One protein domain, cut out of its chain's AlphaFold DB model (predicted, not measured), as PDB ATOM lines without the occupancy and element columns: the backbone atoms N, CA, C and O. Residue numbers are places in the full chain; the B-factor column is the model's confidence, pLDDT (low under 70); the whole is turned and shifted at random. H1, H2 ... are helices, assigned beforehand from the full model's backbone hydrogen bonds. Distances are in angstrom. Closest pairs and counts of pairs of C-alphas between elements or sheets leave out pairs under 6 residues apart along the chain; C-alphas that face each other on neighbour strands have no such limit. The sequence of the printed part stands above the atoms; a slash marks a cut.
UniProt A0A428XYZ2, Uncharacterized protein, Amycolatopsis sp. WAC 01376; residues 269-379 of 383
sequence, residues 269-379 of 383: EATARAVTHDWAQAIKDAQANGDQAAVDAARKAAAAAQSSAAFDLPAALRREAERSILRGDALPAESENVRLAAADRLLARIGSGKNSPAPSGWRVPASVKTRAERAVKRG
ATOM      1  N   GLU A 269     -60.816  19.462 -72.984       55.31
ATOM      2  CA  GLU A 269     -60.685  20.292 -74.182       55.31
ATOM      3  C   GLU A 269     -60.150  21.688 -73.858       55.31
ATOM      4  O   GLU A 269     -59.437  22.265 -74.679       55.31
ATOM      5  N   ALA A 270     -60.495  22.245 -72.695       53.31
ATOM      6  CA  ALA A 270     -60.125  23.600 -72.325       53.31
ATOM      7  C   ALA A 270     -58.638  23.681 -71.960       53.31
ATOM      8  O   ALA A 270     -57.920  24.515 -72.518       53.31
ATOM      9  N   THR A 271     -58.149  22.776 -71.111       50.03
ATOM     10  CA  THR A 271     -56.727  22.719 -70.735       50.03
ATOM     11  C   THR A 271     -55.852  22.304 -71.911       50.03
ATOM     12  O   THR A 271     -54.808  22.913 -72.146       50.03
ATOM     13  N   ALA A 272     -56.283  21.341 -72.726       50.91
ATOM     14  CA  ALA A 272     -55.518  20.942 -73.899       50.91
ATOM     15  C   ALA A 272     -55.412  22.097 -74.921       50.91
ATOM     16  O   ALA A 272     -54.335  22.340 -75.467       50.91
ATOM     17  N   ARG A 273     -56.488  22.883 -75.122       52.16
ATOM     18  CA  ARG A 273     -56.451  24.113 -75.943       52.16
ATOM     19  C   ARG A 273     -55.523  25.184 -75.356       52.16
ATOM     20  O   ARG A 273     -54.915  25.917 -76.130       52.16
ATOM     21  N   ALA A 274     -55.397  25.264 -74.030       48.50
ATOM     22  CA  ALA A 274     -54.554  26.242 -73.340       48.50
ATOM     23  C   ALA A 274     -53.051  25.891 -73.339       48.50
ATOM     24  O   ALA A 274     -52.218  26.792 -73.293       48.50
ATOM     25  N   VAL A 275     -52.690  24.602 -73.400       44.62
ATOM     26  CA  VAL A 275     -51.284  24.140 -73.454       44.62
ATOM     27  C   VAL A 275     -50.701  24.232 -74.870       44.62
ATOM     28  O   VAL A 275     -49.485  24.327 -75.049       44.62
ATOM     29  N   THR A 276     -51.542  24.248 -75.907       49.16
ATOM     30  CA  THR A 276     -51.077  24.600 -77.251       49.16
ATOM     31  C   THR A 276     -50.745  26.084 -77.355       49.16
ATOM     32  O   THR A 276     -51.449  26.913 -76.795       49.16
ATOM     33  N   HIS A 277     -49.684  26.404 -78.109       59.88
ATOM     34  CA  HIS A 277     -49.343  27.757 -78.570       59.88
ATOM     35  C   HIS A 277     -50.623  28.550 -78.878       59.88
ATOM     36  O   HIS A 277     -51.526  27.963 -79.477       59.88
ATOM     37  N   ASP A 278     -50.725  29.823 -78.473       74.00
ATOM     38  CA  ASP A 278     -51.925  30.644 -78.700       74.00
ATOM     39  C   ASP A 278     -52.108  30.904 -80.201       74.00
ATOM     40  O   ASP A 278     -51.762  31.946 -80.755       74.00
ATOM     41  N   TRP A 279     -52.619  29.892 -80.895       78.38
ATOM     42  CA  TRP A 279     -52.806  29.905 -82.330       78.38
ATOM     43  C   TRP A 279     -53.840  30.954 -82.716       78.38
ATOM     44  O   TRP A 279     -53.769  31.484 -83.818       78.38
ATOM     45  N   ALA A 280     -54.778  31.275 -81.821       80.12
ATOM     46  CA  ALA A 280     -55.732  32.348 -82.046       80.12
ATOM     47  C   ALA A 280     -55.013  33.703 -82.105       80.12
ATOM     48  O   ALA A 280     -55.275  34.476 -83.027       80.12
ATOM     49  N   GLN A 281     -54.075  33.963 -81.191       82.38
ATOM     50  CA  GLN A 281     -53.240  35.160 -81.231       82.38
ATOM     51  C   GLN A 281     -52.272  35.147 -82.418       82.38
ATOM     52  O   GLN A 281     -52.225  36.123 -83.155       82.38
ATOM     53  N   ALA A 282     -51.603  34.027 -82.707       82.69
ATOM     54  CA  ALA A 282     -50.706  33.916 -83.863       82.69
ATOM     55  C   ALA A 282     -51.435  34.152 -85.204       82.69
ATOM     56  O   ALA A 282     -50.897  34.791 -86.109       82.69
ATOM     57  N   ILE A 283     -52.680  33.674 -85.335       87.88
ATOM     58  CA  ILE A 283     -53.540  33.948 -86.496       87.88
ATOM     59  C   ILE A 283     -53.917  35.433 -86.547       87.88
ATOM     60  O   ILE A 283     -53.838  36.025 -87.623       87.88
ATOM     61  N   LYS A 284     -54.310  36.042 -85.418       91.06
ATOM     62  CA  LYS A 284     -54.640  37.476 -85.351       91.06
ATOM     63  C   LYS A 284     -53.446  38.355 -85.725       91.06
ATOM     64  O   LYS A 284     -53.615  39.278 -86.517       91.06
ATOM     65  N   ASP A 285     -52.258  38.048 -85.216       90.69
ATOM     66  CA  ASP A 285     -51.029  38.797 -85.497       90.69
ATOM     67  C   ASP A 285     -50.643  38.683 -86.978       90.69
ATOM     68  O   ASP A 285     -50.343  39.683 -87.629       90.69
ATOM     69  N   ALA A 286     -50.731  37.479 -87.556       89.81
ATOM     70  CA  ALA A 286     -50.503  37.270 -88.985       89.81
ATOM     71  C   ALA A 286     -51.521  38.030 -89.859       89.81
ATOM     72  O   ALA A 286     -51.143  38.629 -90.867       89.81
ATOM     73  N   GLN A 287     -52.798  38.064 -89.455       94.88
ATOM     74  CA  GLN A 287     -53.842  38.842 -90.134       94.88
ATOM     75  C   GLN A 287     -53.585  40.351 -90.053       94.88
ATOM     76  O   GLN A 287     -53.716  41.036 -91.066       94.88
ATOM     77  N   ALA A 288     -53.198  40.868 -88.883       94.88
ATOM     78  CA  ALA A 288     -52.886  42.285 -88.686       94.88
ATOM     79  C   ALA A 288     -51.699  42.746 -89.551       94.88
ATOM     80  O   ALA A 288     -51.681  43.882 -90.018       94.88
ATOM     81  N   ASN A 289     -50.756  41.841 -89.822       93.81
ATOM     82  CA  ASN A 289     -49.596  42.089 -90.677       93.81
ATOM     83  C   ASN A 289     -49.861  41.847 -92.176       93.81
ATOM     84  O   ASN A 289     -48.960  42.042 -92.991       93.81
ATOM     85  N   GLY A 290     -51.066  41.408 -92.558       95.31
ATOM     86  CA  GLY A 290     -51.403  41.084 -93.948       95.31
ATOM     87  C   GLY A 290     -50.679  39.852 -94.514       95.31
ATOM     88  O   GLY A 290     -50.655  39.668 -95.732       95.31
ATOM     89  N   ASP A 291     -50.094  38.999 -93.666       94.38
ATOM     90  CA  ASP A 291     -49.345  37.810 -94.087       94.38
ATOM     91  C   ASP A 291     -50.266  36.587 -94.192       94.38
ATOM     92  O   ASP A 291     -50.405  35.774 -93.273       94.38
ATOM     93  N   GLN A 292     -50.914  36.444 -95.349       93.94
ATOM     94  CA  GLN A 292     -51.840  35.340 -95.601       93.94
ATOM     95  C   GLN A 292     -51.161  33.956 -95.525       93.94
ATOM     96  O   GLN A 292     -51.796  32.987 -95.109       93.94
ATOM     97  N   ALA A 293     -49.871  33.851 -95.869       88.06
ATOM     98  CA  ALA A 293     -49.142  32.586 -95.795       88.06
ATOM     99  C   ALA A 293     -48.917  32.155 -94.337       88.06
ATOM    100  O   ALA A 293     -49.090  30.976 -94.010       88.06
ATOM    101  N   ALA A 294     -48.602  33.103 -93.450       83.69
ATOM    102  CA  ALA A 294     -48.522  32.856 -92.013       83.69
ATOM    103  C   ALA A 294     -49.893  32.506 -91.407       83.69
ATOM    104  O   ALA A 294     -49.969  31.597 -90.578       83.69
ATOM    105  N   VAL A 295     -50.985  33.135 -91.863       88.75
ATOM    106  CA  VAL A 295     -52.359  32.772 -91.454       88.75
ATOM    107  C   VAL A 295     -52.676  31.320 -91.814       88.75
ATOM    108  O   VAL A 295     -53.160  30.561 -90.969       88.75
ATOM    109  N   ASP A 296     -52.386  30.909 -93.047       85.56
ATOM    110  CA  ASP A 296     -52.654  29.547 -93.510       85.56
ATOM    111  C   ASP A 296     -51.766  28.521 -92.791       85.56
ATOM    112  O   ASP A 296     -52.239  27.446 -92.411       85.56
ATOM    113  N   ALA A 297     -50.499  28.862 -92.534       78.50
ATOM    114  CA  ALA A 297     -49.582  28.034 -91.758       78.50
ATOM    115  C   ALA A 297     -50.035  27.877 -90.297       78.50
ATOM    116  O   ALA A 297     -50.059  26.752 -89.799       78.50
ATOM    117  N   ALA A 298     -50.456  28.958 -89.635       80.31
ATOM    118  CA  ALA A 298     -50.948  28.935 -88.258       80.31
ATOM    119  C   ALA A 298     -52.278  28.178 -88.140       80.31
ATOM    120  O   ALA A 298     -52.431  27.354 -87.244       80.31
ATOM    121  N   ARG A 299     -53.213  28.352 -89.085       82.69
ATOM    122  CA  ARG A 299     -54.450  27.548 -89.153       82.69
ATOM    123  C   ARG A 299     -54.155  26.071 -89.367       82.69
ATOM    124  O   ARG A 299     -54.754  25.220 -88.713       82.69
ATOM    125  N   LYS A 300     -53.214  25.752 -90.256       76.94
ATOM    126  CA  LYS A 300     -52.771  24.377 -90.499       76.94
ATOM    127  C   LYS A 300     -52.083  23.786 -89.271       76.94
ATOM    128  O   LYS A 300     -52.311  22.617 -88.981       76.94
ATOM    129  N   ALA A 301     -51.279  24.564 -88.549       68.69
ATOM    130  CA  ALA A 301     -50.622  24.150 -87.315       68.69
ATOM    131  C   ALA A 301     -51.622  23.970 -86.164       68.69
ATOM    132  O   ALA A 301     -51.532  22.976 -85.457       68.69
ATOM    133  N   ALA A 302     -52.624  24.843 -86.039       70.75
ATOM    134  CA  ALA A 302     -53.718  24.720 -85.079       70.75
ATOM    135  C   ALA A 302     -54.580  23.481 -85.358       70.75
ATOM    136  O   ALA A 302     -54.824  22.684 -84.457       70.75
ATOM    137  N   ALA A 303     -54.973  23.265 -86.616       69.12
ATOM    138  CA  ALA A 303     -55.696  22.065 -87.032       69.12
ATOM    139  C   ALA A 303     -54.844  20.797 -86.840       69.12
ATOM    140  O   ALA A 303     -55.336  19.773 -86.370       69.12
ATOM    141  N   ALA A 304     -53.545  20.864 -87.147       62.28
ATOM    142  CA  ALA A 304     -52.610  19.775 -86.889       62.28
ATOM    143  C   ALA A 304     -52.468  19.499 -85.385       62.28
ATOM    144  O   ALA A 304     -52.494  18.336 -85.006       62.28
ATOM    145  N   ALA A 305     -52.394  20.530 -84.541       59.47
ATOM    146  CA  ALA A 305     -52.314  20.420 -83.088       59.47
ATOM    147  C   ALA A 305     -53.595  19.812 -82.502       59.47
ATOM    148  O   ALA A 305     -53.502  18.819 -81.788       59.47
ATOM    149  N   GLN A 306     -54.771  20.302 -82.909       56.41
ATOM    150  CA  GLN A 306     -56.084  19.744 -82.546       56.41
ATOM    151  C   GLN A 306     -56.257  18.285 -83.000       56.41
ATOM    152  O   GLN A 306     -56.917  17.500 -82.332       56.41
ATOM    153  N   SER A 307     -55.649  17.901 -84.127       51.41
ATOM    154  CA  SER A 307     -55.659  16.515 -84.632       51.41
ATOM    155  C   SER A 307     -54.502  15.642 -84.112       51.41
ATOM    156  O   SER A 307     -54.452  14.429 -84.379       51.41
ATOM    157  N   SER A 308     -53.546  16.238 -83.392       51.78
ATOM    158  CA  SER A 308     -52.358  15.550 -82.896       51.78
ATOM    159  C   SER A 308     -52.714  14.661 -81.707       51.78
ATOM    160  O   SER A 308     -53.623  14.935 -80.931       51.78
ATOM    161  N   ALA A 309     -51.987  13.554 -81.571       48.53
ATOM    162  CA  ALA A 309     -52.147  12.547 -80.520       48.53
ATOM    163  C   ALA A 309     -52.107  13.061 -79.077       48.53
ATOM    164  O   ALA A 309     -52.476  12.310 -78.185       48.53
ATOM    165  N   ALA A 310     -51.727  14.320 -78.862       48.25
ATOM    166  CA  ALA A 310     -51.738  14.957 -77.556       48.25
ATOM    167  C   ALA A 310     -53.155  15.257 -77.012       48.25
ATOM    168  O   ALA A 310     -53.274  15.535 -75.828       48.25
ATOM    169  N   PHE A 311     -54.212  15.200 -77.840       62.47
ATOM    170  CA  PHE A 311     -55.567  15.651 -77.459       62.47
ATOM    171  C   PHE A 311     -56.607  14.543 -77.251       62.47
ATOM    172  O   PHE A 311     -57.544  14.713 -76.479       62.47
ATOM    173  N   ASP A 312     -56.457  13.412 -77.935       80.62
ATOM    174  CA  ASP A 312     -57.378  12.276 -77.847       80.62
ATOM    175  C   ASP A 312     -56.533  11.006 -77.750       80.62
ATOM    176  O   ASP A 312     -56.169  10.389 -78.761       80.62
ATOM    177  N   LEU A 313     -56.139  10.676 -76.516       85.31
ATOM    178  CA  LEU A 313     -55.354   9.485 -76.205       85.31
ATOM    179  C   LEU A 313     -56.044   8.204 -76.715       85.31
ATOM    180  O   LEU A 313     -55.367   7.429 -77.397       85.31
ATOM    181  N   PRO A 314     -57.365   7.989 -76.522       91.88
ATOM    182  CA  PRO A 314     -58.080   6.884 -77.163       91.88
ATOM    183  C   PRO A 314     -57.856   6.793 -78.682       91.88
ATOM    184  O   PRO A 314     -57.515   5.728 -79.205       91.88
ATOM    185  N   ALA A 315     -57.982   7.899 -79.421       89.00
ATOM    186  CA  ALA A 315     -57.687   7.892 -80.855       89.00
ATOM    187  C   ALA A 315     -56.198   7.659 -81.149       89.00
ATOM    188  O   ALA A 315     -55.865   6.936 -82.087       89.00
ATOM    189  N   ALA A 316     -55.281   8.235 -80.370       88.06
ATOM    190  CA  ALA A 316     -53.846   7.999 -80.513       88.06
ATOM    191  C   ALA A 316     -53.476   6.516 -80.364       88.06
ATOM    192  O   ALA A 316     -52.725   5.998 -81.193       88.06
ATOM    193  N   LEU A 317     -54.059   5.839 -79.378       92.94
ATOM    194  CA  LEU A 317     -53.880   4.414 -79.124       92.94
ATOM    195  C   LEU A 317     -54.405   3.557 -80.278       92.94
ATOM    196  O   LEU A 317     -53.678   2.688 -80.762       92.94
ATOM    197  N   ARG A 318     -55.600   3.861 -80.811       94.38
ATOM    198  CA  ARG A 318     -56.131   3.190 -82.014       94.38
ATOM    199  C   ARG A 318     -55.196   3.337 -83.219       94.38
ATOM    200  O   ARG A 318     -54.934   2.366 -83.930       94.38
ATOM    201  N   ARG A 319     -54.653   4.541 -83.435       92.38
ATOM    202  CA  ARG A 319     -53.700   4.816 -84.528       92.38
ATOM    203  C   ARG A 319     -52.406   4.030 -84.377       92.38
ATOM    204  O   ARG A 319     -51.903   3.494 -85.366       92.38
ATOM    205  N   GLU A 320     -51.842   3.993 -83.172       93.19
ATOM    206  CA  GLU A 320     -50.602   3.256 -82.932       93.19
ATOM    207  C   GLU A 320     -50.835   1.746 -83.030       93.19
ATOM    208  O   GLU A 320     -50.016   1.061 -83.633       93.19
ATOM    209  N   ALA A 321     -51.987   1.237 -82.591       95.06
ATOM    210  CA  ALA A 321     -52.343  -0.165 -82.772       95.06
ATOM    211  C   ALA A 321     -52.429  -0.570 -84.253       95.06
ATOM    212  O   ALA A 321     -51.813  -1.550 -84.675       95.06
ATOM    213  N   GLU A 322     -53.119   0.219 -85.081       95.69
ATOM    214  CA  GLU A 322     -53.161  -0.001 -86.532       95.69
ATOM    215  C   GLU A 322     -51.763   0.086 -87.160       95.69
ATOM    216  O   GLU A 322     -51.413  -0.690 -88.054       95.69
ATOM    217  N   ARG A 323     -50.920   1.004 -86.678       94.44
ATOM    218  CA  ARG A 323     -49.532   1.123 -87.127       94.44
ATOM    219  C   ARG A 323     -48.691  -0.096 -86.741       94.44
ATOM    220  O   ARG A 323     -47.919  -0.542 -87.591       94.44
ATOM    221  N   SER A 324     -48.834  -0.630 -85.528       94.88
ATOM    222  CA  SER A 324     -48.164  -1.861 -85.083       94.88
ATOM    223  C   SER A 324     -48.512  -3.031 -86.000       94.88
ATOM    224  O   SER A 324     -47.608  -3.685 -86.522       94.88
ATOM    225  N   ILE A 325     -49.801  -3.209 -86.327       96.25
ATOM    226  CA  ILE A 325     -50.259  -4.237 -87.278       96.25
ATOM    227  C   ILE A 325     -49.591  -4.075 -88.646       96.25
ATOM    228  O   ILE A 325     -49.042  -5.034 -89.189       96.25
ATOM    229  N   LEU A 326     -49.580  -2.860 -89.203       96.00
ATOM    230  CA  LEU A 326     -48.966  -2.596 -90.511       96.00
ATOM    231  C   LEU A 326     -47.438  -2.767 -90.508       96.00
ATOM    232  O   LEU A 326     -46.840  -3.030 -91.554       96.00
ATOM    233  N   ARG A 327     -46.786  -2.607 -89.354       94.94
ATOM    234  CA  ARG A 327     -45.346  -2.850 -89.193       94.94
ATOM    235  C   ARG A 327     -45.011  -4.317 -88.935       94.94
ATOM    236  O   ARG A 327     -43.871  -4.705 -89.191       94.94
ATOM    237  N   GLY A 328     -45.990  -5.111 -88.502       93.62
ATOM    238  CA  GLY A 328     -45.792  -6.487 -88.059       93.62
ATOM    239  C   GLY A 328     -45.189  -6.589 -86.658       93.62
ATOM    240  O   GLY A 328     -44.622  -7.639 -86.329       93.62
ATOM    241  N   ASP A 329     -45.295  -5.514 -85.869       92.50
ATOM    242  CA  ASP A 329     -44.916  -5.476 -84.457       92.50
ATOM    243  C   ASP A 329     -45.922  -6.366 -83.698       92.50
ATOM    244  O   ASP A 329     -47.114  -6.063 -83.676       92.50
ATOM    245  N   ALA A 330     -45.472  -7.500 -83.151       83.50
ATOM    246  CA  ALA A 330     -46.276  -8.347 -82.263       83.50
ATOM    247  C   ALA A 330     -45.390  -9.267 -81.404       83.50
ATOM    248  O   ALA A 330     -44.206  -9.458 -81.712       83.50
ATOM    249  N   LEU A 331     -45.998  -9.882 -80.387       80.25
ATOM    250  CA  LEU A 331     -45.377 -10.845 -79.489       80.25
ATOM    251  C   LEU A 331     -44.758 -12.001 -80.289       80.25
ATOM    252  O   LEU A 331     -45.348 -12.454 -81.276       80.25
ATOM    253  N   PRO A 332     -43.631 -12.578 -79.829       77.88
ATOM    254  CA  PRO A 332     -43.022 -13.748 -80.464       77.88
ATOM    255  C   PRO A 332     -43.963 -14.954 -80.610       77.88
ATOM    256  O   PRO A 332     -43.761 -15.783 -81.495       77.88
ATOM    257  N   ALA A 333     -44.981 -15.051 -79.749       80.62
ATOM    258  CA  ALA A 333     -45.989 -16.106 -79.790       80.62
ATOM    259  C   ALA A 333     -46.976 -15.970 -80.969       80.62
ATOM    260  O   ALA A 333     -47.604 -16.955 -81.355       80.62
ATOM    261  N   GLU A 334     -47.114 -14.780 -81.562       88.50
ATOM    262  CA  GLU A 334     -48.005 -14.542 -82.697       88.50
ATOM    263  C   GLU A 334     -47.316 -14.954 -84.009       88.50
ATOM    264  O   GLU A 334     -46.301 -14.384 -84.433       88.50
ATOM    265  N   SER A 335     -47.882 -15.953 -84.691       93.12
ATOM    266  CA  SER A 335     -47.280 -16.469 -85.924       93.12
ATOM    267  C   SER A 335     -47.171 -15.384 -87.005       93.12
ATOM    268  O   SER A 335     -48.022 -14.500 -87.130       93.12
ATOM    269  N   GLU A 336     -46.128 -15.457 -87.837       94.75
ATOM    270  CA  GLU A 336     -45.950 -14.521 -88.955       94.75
ATOM    271  C   GLU A 336     -47.147 -14.531 -89.918       94.75
ATOM    272  O   GLU A 336     -47.593 -13.472 -90.355       94.75
ATOM    273  N   ASN A 337     -47.746 -15.701 -90.151       95.94
ATOM    274  CA  ASN A 337     -48.939 -15.835 -90.984       95.94
ATOM    275  C   ASN A 337     -50.140 -15.061 -90.424       95.94
ATOM    276  O   ASN A 337     -50.848 -14.404 -91.187       95.94
ATOM    277  N   VAL A 338     -50.366 -15.099 -89.104       95.25
ATOM    278  CA  VAL A 338     -51.461 -14.333 -88.483       95.25
ATOM    279  C   VAL A 338     -51.215 -12.834 -88.629       95.25
ATOM    280  O   VAL A 338     -52.132 -12.109 -89.016       95.25
ATOM    281  N   ARG A 339     -49.978 -12.373 -88.409       95.38
ATOM    282  CA  ARG A 339     -49.608 -10.958 -88.566       95.38
ATOM    283  C   ARG A 339     -49.791 -10.464 -89.999       95.38
ATOM    284  O   ARG A 339     -50.374  -9.405 -90.211       95.38
ATOM    285  N   LEU A 340     -49.335 -11.236 -90.987       97.44
ATOM    286  CA  LEU A 340     -49.494 -10.899 -92.404       97.44
ATOM    287  C   LEU A 340     -50.969 -10.852 -92.800       97.44
ATOM    288  O   LEU A 340     -51.389  -9.906 -93.456       97.44
ATOM    289  N   ALA A 341     -51.766 -11.824 -92.351       97.00
ATOM    290  CA  ALA A 341     -53.202 -11.837 -92.605       97.00
ATOM    291  C   ALA A 341     -53.920 -10.650 -91.941       97.00
ATOM    292  O   ALA A 341     -54.857 -10.099 -92.513       97.00
ATOM    293  N   ALA A 342     -53.498 -10.242 -90.741       97.00
ATOM    294  CA  ALA A 342     -54.038  -9.061 -90.073       97.00
ATOM    295  C   ALA A 342     -53.689  -7.766 -90.822       97.00
ATOM    296  O   ALA A 342     -54.564  -6.930 -91.050       97.00
ATOM    297  N   ALA A 343     -52.437  -7.627 -91.270       97.38
ATOM    298  CA  ALA A 343     -52.005  -6.491 -92.077       97.38
ATOM    299  C   ALA A 343     -52.739  -6.423 -93.423       97.38
ATOM    300  O   ALA A 343     -53.187  -5.346 -93.806       97.38
ATOM    301  N   ASP A 344     -52.920  -7.554 -94.107       97.62
ATOM    302  CA  ASP A 344     -53.668  -7.639 -95.366       97.62
ATOM    303  C   ASP A 344     -55.132  -7.198 -95.194       97.62
ATOM    304  O   ASP A 344     -55.617  -6.323 -95.914       97.62
ATOM    305  N   ARG A 345     -55.818  -7.694 -94.153       96.81
ATOM    306  CA  ARG A 345     -57.186  -7.253 -93.822       96.81
ATOM    307  C   ARG A 345     -57.263  -5.763 -93.515       96.81
ATOM    308  O   ARG A 345     -58.200  -5.093 -93.949       96.81
ATOM    309  N   LEU A 346     -56.306  -5.231 -92.757       96.62
ATOM    310  CA  LEU A 346     -56.279  -3.808 -92.433       96.62
ATOM    311  C   LEU A 346     -56.033  -2.954 -93.689       96.62
ATOM    312  O   LEU A 346     -56.725  -1.958 -93.888       96.62
ATOM    313  N   LEU A 347     -55.120  -3.372 -94.572       96.50
ATOM    314  CA  LEU A 347     -54.883  -2.727 -95.870       96.50
ATOM    315  C   LEU A 347     -56.140  -2.724 -96.747       96.50
ATOM    316  O   LEU A 347     -56.466  -1.689 -97.333       96.50
ATOM    317  N   ALA A 348     -56.881  -3.835 -96.781       95.75
ATOM    318  CA  ALA A 348     -58.144  -3.928 -97.509       95.75
ATOM    319  C   ALA A 348     -59.183  -2.905 -97.009       95.75
ATOM    320  O   ALA A 348     -59.915  -2.335 -97.817       95.75
ATOM    321  N   ARG A 349     -59.210  -2.611 -95.699       95.00
ATOM    322  CA  ARG A 349     -60.098  -1.594 -95.101       95.00
ATOM    323  C   ARG A 349     -59.637  -0.155 -95.345       95.00
ATOM    324  O   ARG A 349     -60.479   0.728 -95.446       95.00
ATOM    325  N   ILE A 350     -58.328   0.086 -95.437       93.56
ATOM    326  CA  ILE A 350     -57.762   1.410 -95.754       93.56
ATOM    327  C   ILE A 350     -58.041   1.778 -97.226       93.56
ATOM    328  O   ILE A 350     -58.243   2.943 -97.552       93.56
ATOM    329  N   GLY A 351     -58.067   0.804 -98.140       87.19
ATOM    330  CA  GLY A 351     -58.276   1.039 -99.573       87.19
ATOM    331  C   GLY A 351     -57.021   1.536-100.308       87.19
ATOM    332  O   GLY A 351     -55.951   1.707 -99.723       87.19
ATOM    333  N   SER A 352     -57.119   1.762-101.625       82.69
ATOM    334  CA  SER A 352     -55.957   1.946-102.519       82.69
ATOM    335  C   SER A 352     -55.373   3.367-102.565       82.69
ATOM    336  O   SER A 352     -54.191   3.519-102.876       82.69
ATOM    337  N   GLY A 353     -56.129   4.396-102.177       80.88
ATOM    338  CA  GLY A 353     -55.706   5.801-102.229       80.88
ATOM    339  C   GLY A 353     -54.452   6.147-101.407       80.88
ATOM    340  O   GLY A 353     -54.110   5.509-100.401       80.88
ATOM    341  N   LYS A 354     -53.740   7.194-101.844       75.81
ATOM    342  CA  LYS A 354     -52.652   7.805-101.068       75.81
ATOM    343  C   LYS A 354     -53.278   8.529 -99.875       75.81
ATOM    344  O   LYS A 354     -54.118   9.400-100.069       75.81
ATOM    345  N   ASN A 355     -52.844   8.190 -98.662       75.75
ATOM    346  CA  ASN A 355     -53.379   8.737 -97.409       75.75
ATOM    347  C   ASN A 355     -54.863   8.414 -97.152       75.75
ATOM    348  O   ASN A 355     -55.543   9.207 -96.498       75.75
ATOM    349  N   SER A 356     -55.372   7.285 -97.658       84.25
ATOM    350  CA  SER A 356     -56.716   6.839 -97.290       84.25
ATOM    351  C   SER A 356     -56.847   6.669 -95.767       84.25
ATOM    352  O   SER A 356     -55.870   6.269 -95.115       84.25
ATOM    353  N   PRO A 357     -58.017   6.991 -95.192       89.00
ATOM    354  CA  PRO A 357     -58.244   6.833 -93.766       89.00
ATOM    355  C   PRO A 357     -58.294   5.347 -93.393       89.00
ATOM    356  O   PRO A 357     -58.886   4.535 -94.101       89.00
ATOM    357  N   ALA A 358     -57.666   4.993 -92.278       91.31
ATOM    358  CA  ALA A 358     -57.851   3.695 -91.641       91.31
ATOM    359  C   ALA A 358     -59.184   3.647 -90.870       91.31
ATOM    360  O   ALA A 358     -59.836   4.686 -90.728       91.31
ATOM    361  N   PRO A 359     -59.595   2.480 -90.336       91.06
ATOM    362  CA  PRO A 359     -60.793   2.364 -89.506       91.06
ATOM    363  C   PRO A 359     -60.868   3.366 -88.350       91.06
ATOM    364  O   PRO A 359     -61.946   3.875 -88.063       91.06
ATOM    365  N   SER A 360     -59.736   3.702 -87.727       86.88
ATOM    366  CA  SER A 360     -59.677   4.726 -86.677       86.88
ATOM    367  C   SER A 360     -59.779   6.178 -87.181       86.88
ATOM    368  O   SER A 360     -59.696   7.114 -86.389       86.88
ATOM    369  N   GLY A 361     -59.928   6.396 -88.491       86.75
ATOM    370  CA  GLY A 361     -60.067   7.709 -89.128       86.75
ATOM    371  C   GLY A 361     -58.746   8.406 -89.467       86.75
ATOM    372  O   GLY A 361     -58.742   9.389 -90.213       86.75
ATOM    373  N   TRP A 362     -57.600   7.913 -88.985       87.00
ATOM    374  CA  TRP A 362     -56.311   8.534 -89.310       87.00
ATOM    375  C   TRP A 362     -55.824   8.203 -90.711       87.00
ATOM    376  O   TRP A 362     -56.054   7.123 -91.256       87.00
ATOM    377  N   ARG A 363     -55.075   9.142 -91.282       88.62
ATOM    378  CA  ARG A 363     -54.448   8.979 -92.589       88.62
ATOM    379  C   ARG A 363     -53.123   8.247 -92.440       88.62
ATOM    380  O   ARG A 363     -52.148   8.818 -91.950       88.62
ATOM    381  N   VAL A 364     -53.086   6.997 -92.892       88.56
ATOM    382  CA  VAL A 364     -51.885   6.157 -92.822       88.56
ATOM    383  C   VAL A 364     -50.782   6.740 -93.717       88.56
ATOM    384  O   VAL A 364     -51.017   6.943 -94.913       88.56
ATOM    385  N   PRO A 365     -49.559   6.978 -93.198       90.69
ATOM    386  CA  PRO A 365     -48.437   7.435 -94.002       90.69
ATOM    387  C   PRO A 365     -48.140   6.467 -95.145       90.69
ATOM    388  O   PRO A 365     -48.039   5.255 -94.937       90.69
ATOM    389  N   ALA A 366     -47.913   7.010 -96.344       90.44
ATOM    390  CA  ALA A 366     -47.617   6.212 -97.534       90.44
ATOM    391  C   ALA A 366     -46.446   5.236 -97.313       90.44
ATOM    392  O   ALA A 366     -46.518   4.086 -97.728       90.44
ATOM    393  N   SER A 367     -45.403   5.649 -96.585       90.88
ATOM    394  CA  SER A 367     -44.257   4.790 -96.264       90.88
ATOM    395  C   SER A 367     -44.629   3.561 -95.426       90.88
ATOM    396  O   SER A 367     -44.113   2.473 -95.689       90.88
ATOM    397  N   VAL A 368     -45.535   3.709 -94.452       93.12
ATOM    398  CA  VAL A 368     -46.030   2.607 -93.610       93.12
ATOM    399  C   VAL A 368     -46.883   1.658 -94.447       93.12
ATOM    400  O   VAL A 368     -46.629   0.456 -94.447       93.12
ATOM    401  N   LYS A 369     -47.818   2.201 -95.235       94.75
ATOM    402  CA  LYS A 369     -48.678   1.420 -96.133       94.75
ATOM    403  C   LYS A 369     -47.862   0.622 -97.157       94.75
ATOM    404  O   LYS A 369     -47.971  -0.597 -97.210       94.75
ATOM    405  N   THR A 370     -46.951   1.271 -97.886       94.31
ATOM    406  CA  THR A 370     -46.092   0.610 -98.884       94.31
ATOM    407  C   THR A 370     -45.143  -0.416 -98.259       94.31
ATOM    408  O   THR A 370     -44.724  -1.367 -98.924       94.31
ATOM    409  N   ARG A 371     -44.734  -0.243 -96.994       95.31
ATOM    410  CA  ARG A 371     -43.979  -1.276 -96.265       95.31
ATOM    411  C   ARG A 371     -44.859  -2.498 -95.994       95.31
ATOM    412  O   ARG A 371     -44.420  -3.602 -96.303       95.31
ATOM    413  N   ALA A 372     -46.068  -2.296 -95.475       96.12
ATOM    414  CA  ALA A 372     -47.019  -3.368 -95.181       96.12
ATOM    415  C   ALA A 372     -47.408  -4.154 -96.445       96.12
ATOM    416  O   ALA A 372     -47.292  -5.374 -96.467       96.12
ATOM    417  N   GLU A 373     -47.747  -3.463 -97.538       96.44
ATOM    418  CA  GLU A 373     -48.068  -4.081 -98.837       96.44
ATOM    419  C   GLU A 373     -46.913  -4.953 -99.352       96.44
ATOM    420  O   GLU A 373     -47.114  -6.075 -99.821       96.44
ATOM    421  N   ARG A 374     -45.669  -4.467 -99.226       96.88
ATOM    422  CA  ARG A 374     -44.475  -5.247 -99.584       96.88
ATOM    423  C   ARG A 374     -44.284  -6.461 -98.680       96.88
ATOM    424  O   ARG A 374     -43.842  -7.489 -99.185       96.88
ATOM    425  N   ALA A 375     -44.573  -6.348 -97.384       97.56
ATOM    426  CA  ALA A 375     -44.467  -7.460 -96.444       97.56
ATOM    427  C   ALA A 375     -45.484  -8.563 -96.770       97.56
ATOM    428  O   ALA A 375     -45.089  -9.716 -96.949       97.56
ATOM    429  N   VAL A 376     -46.754  -8.191 -96.966       97.81
ATOM    430  CA  VAL A 376     -47.834  -9.101 -97.382       97.81
ATOM    431  C   VAL A 376     -47.485  -9.787 -98.702       97.81
ATOM    432  O   VAL A 376     -47.463 -11.013 -98.766       97.81
ATOM    433  N   LYS A 377     -47.084  -9.024 -99.731       97.56
ATOM    434  CA  LYS A 377     -46.696  -9.582-101.040       97.56
ATOM    435  C   LYS A 377     -45.521 -10.564-100.960       97.56
ATOM    436  O   LYS A 377     -45.441 -11.490-101.760       97.56
ATOM    437  N   ARG A 378     -44.578 -10.345-100.040       97.50
ATOM    438  CA  ARG A 378     -43.406 -11.218 -99.846       97.50
ATOM    439  C   ARG A 378     -43.682 -12.405 -98.926       97.50
ATOM    440  O   ARG A 378     -42.812 -13.264 -98.821       97.50
ATOM    441  N   GLY A 379     -44.816 -12.421 -98.230       97.56
ATOM    442  CA  GLY A 379     -45.110 -13.411 -97.199       97.56
ATOM    443  C   GLY A 379     -44.216 -13.303 -95.960       97.56
ATOM    444  O   GLY A 379     -44.024 -14.309 -95.287       97.56
TER     445      GLY A 379
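Overview. This is residues 269 to 379 of the 383 residues of an uncharacterized protein of Amycolatopsis sp. WAC 01376 (UniProt A0A428XYZ2). Two separate helical lobes stand end to end: one is a hairpin of H2 and H3 with the small H1 close to the last part of H3, the other a cluster of three helices, H4, H5 and H6, meeting at steep tilts. A tight link, residues 308 to 312, joins the lobes, and no helix of one touches a helix of the other. The printed part has 111 residues with six named helices, H1 to H6 in order along the chain, and no named strand; the class is all helix. The whole is loose, with a radius of gyration of the C-alphas of 18.6 A, and its outline is a rod spanning 58 by 28 by 18 A.

Along the chain. The longest helix, H3, has residues 292 to 307 and measures 22.1 A from C-alpha 292 at (-51.840, 35.340, -95.601) to C-alpha 307 at (-55.659, 16.515, -84.632). Before it come H1, residues 269 to 275, and H2, residues 279 to 288, 10.2 A and 13.9 A long. After it come H4, residues 313 to 327, 20.5 A, and H5, residues 336 to 350, 21.0 A. H6, residues 366 to 378, is 18.1 A long and ends with C-alpha 378 at (-43.406, -11.218, -99.846).

Arrangement. H3 touches H2 in a helical hairpin, opposite ways at a shallow tilt of 9 degrees; their closest C-alphas, of Ile 283 and Val 295, are 5.2 A apart. H1 is close to H3 but not clearly touching it, with the C-alphas of Arg 273 and Gln 306 closest at 7.9 A. H1, H2 and H3 are apart from H4, H5 and H6. H4 touches H5 with residues 322 to 326 alone, at a steep tilt of 59 degrees, opposite ways; the C-alphas of Leu 326 and Ala 343 are closest, at 5.2 A. With residues 323 to 327 alone H4 touches residues 368 to 372 of H6, the same way at a steep tilt of 39 degrees, closest at the C-alphas of Leu 326 and Ala 372, 5.1 A. H5 and H6 touch, opposite ways at a steep tilt of 47 degrees, with the C-alphas of Leu 340 and Val 376 closest at 5.5 A. In H1, H2, H3, H4, H5 and H6 every O i to N i+4 pair is within hydrogen-bond range.

Size, cuts and confidence. The two C-alphas farthest apart, of Ala 288 and Ala 333, are 59.5 A from each other. The printed part has no cut. The link from H5 to H6, residues 351 to 365, is long. The mean pLDDT of the printed part is 84.1, and confidence in this model is under 70 at residues 269 to 277, 301 and 303 to 311.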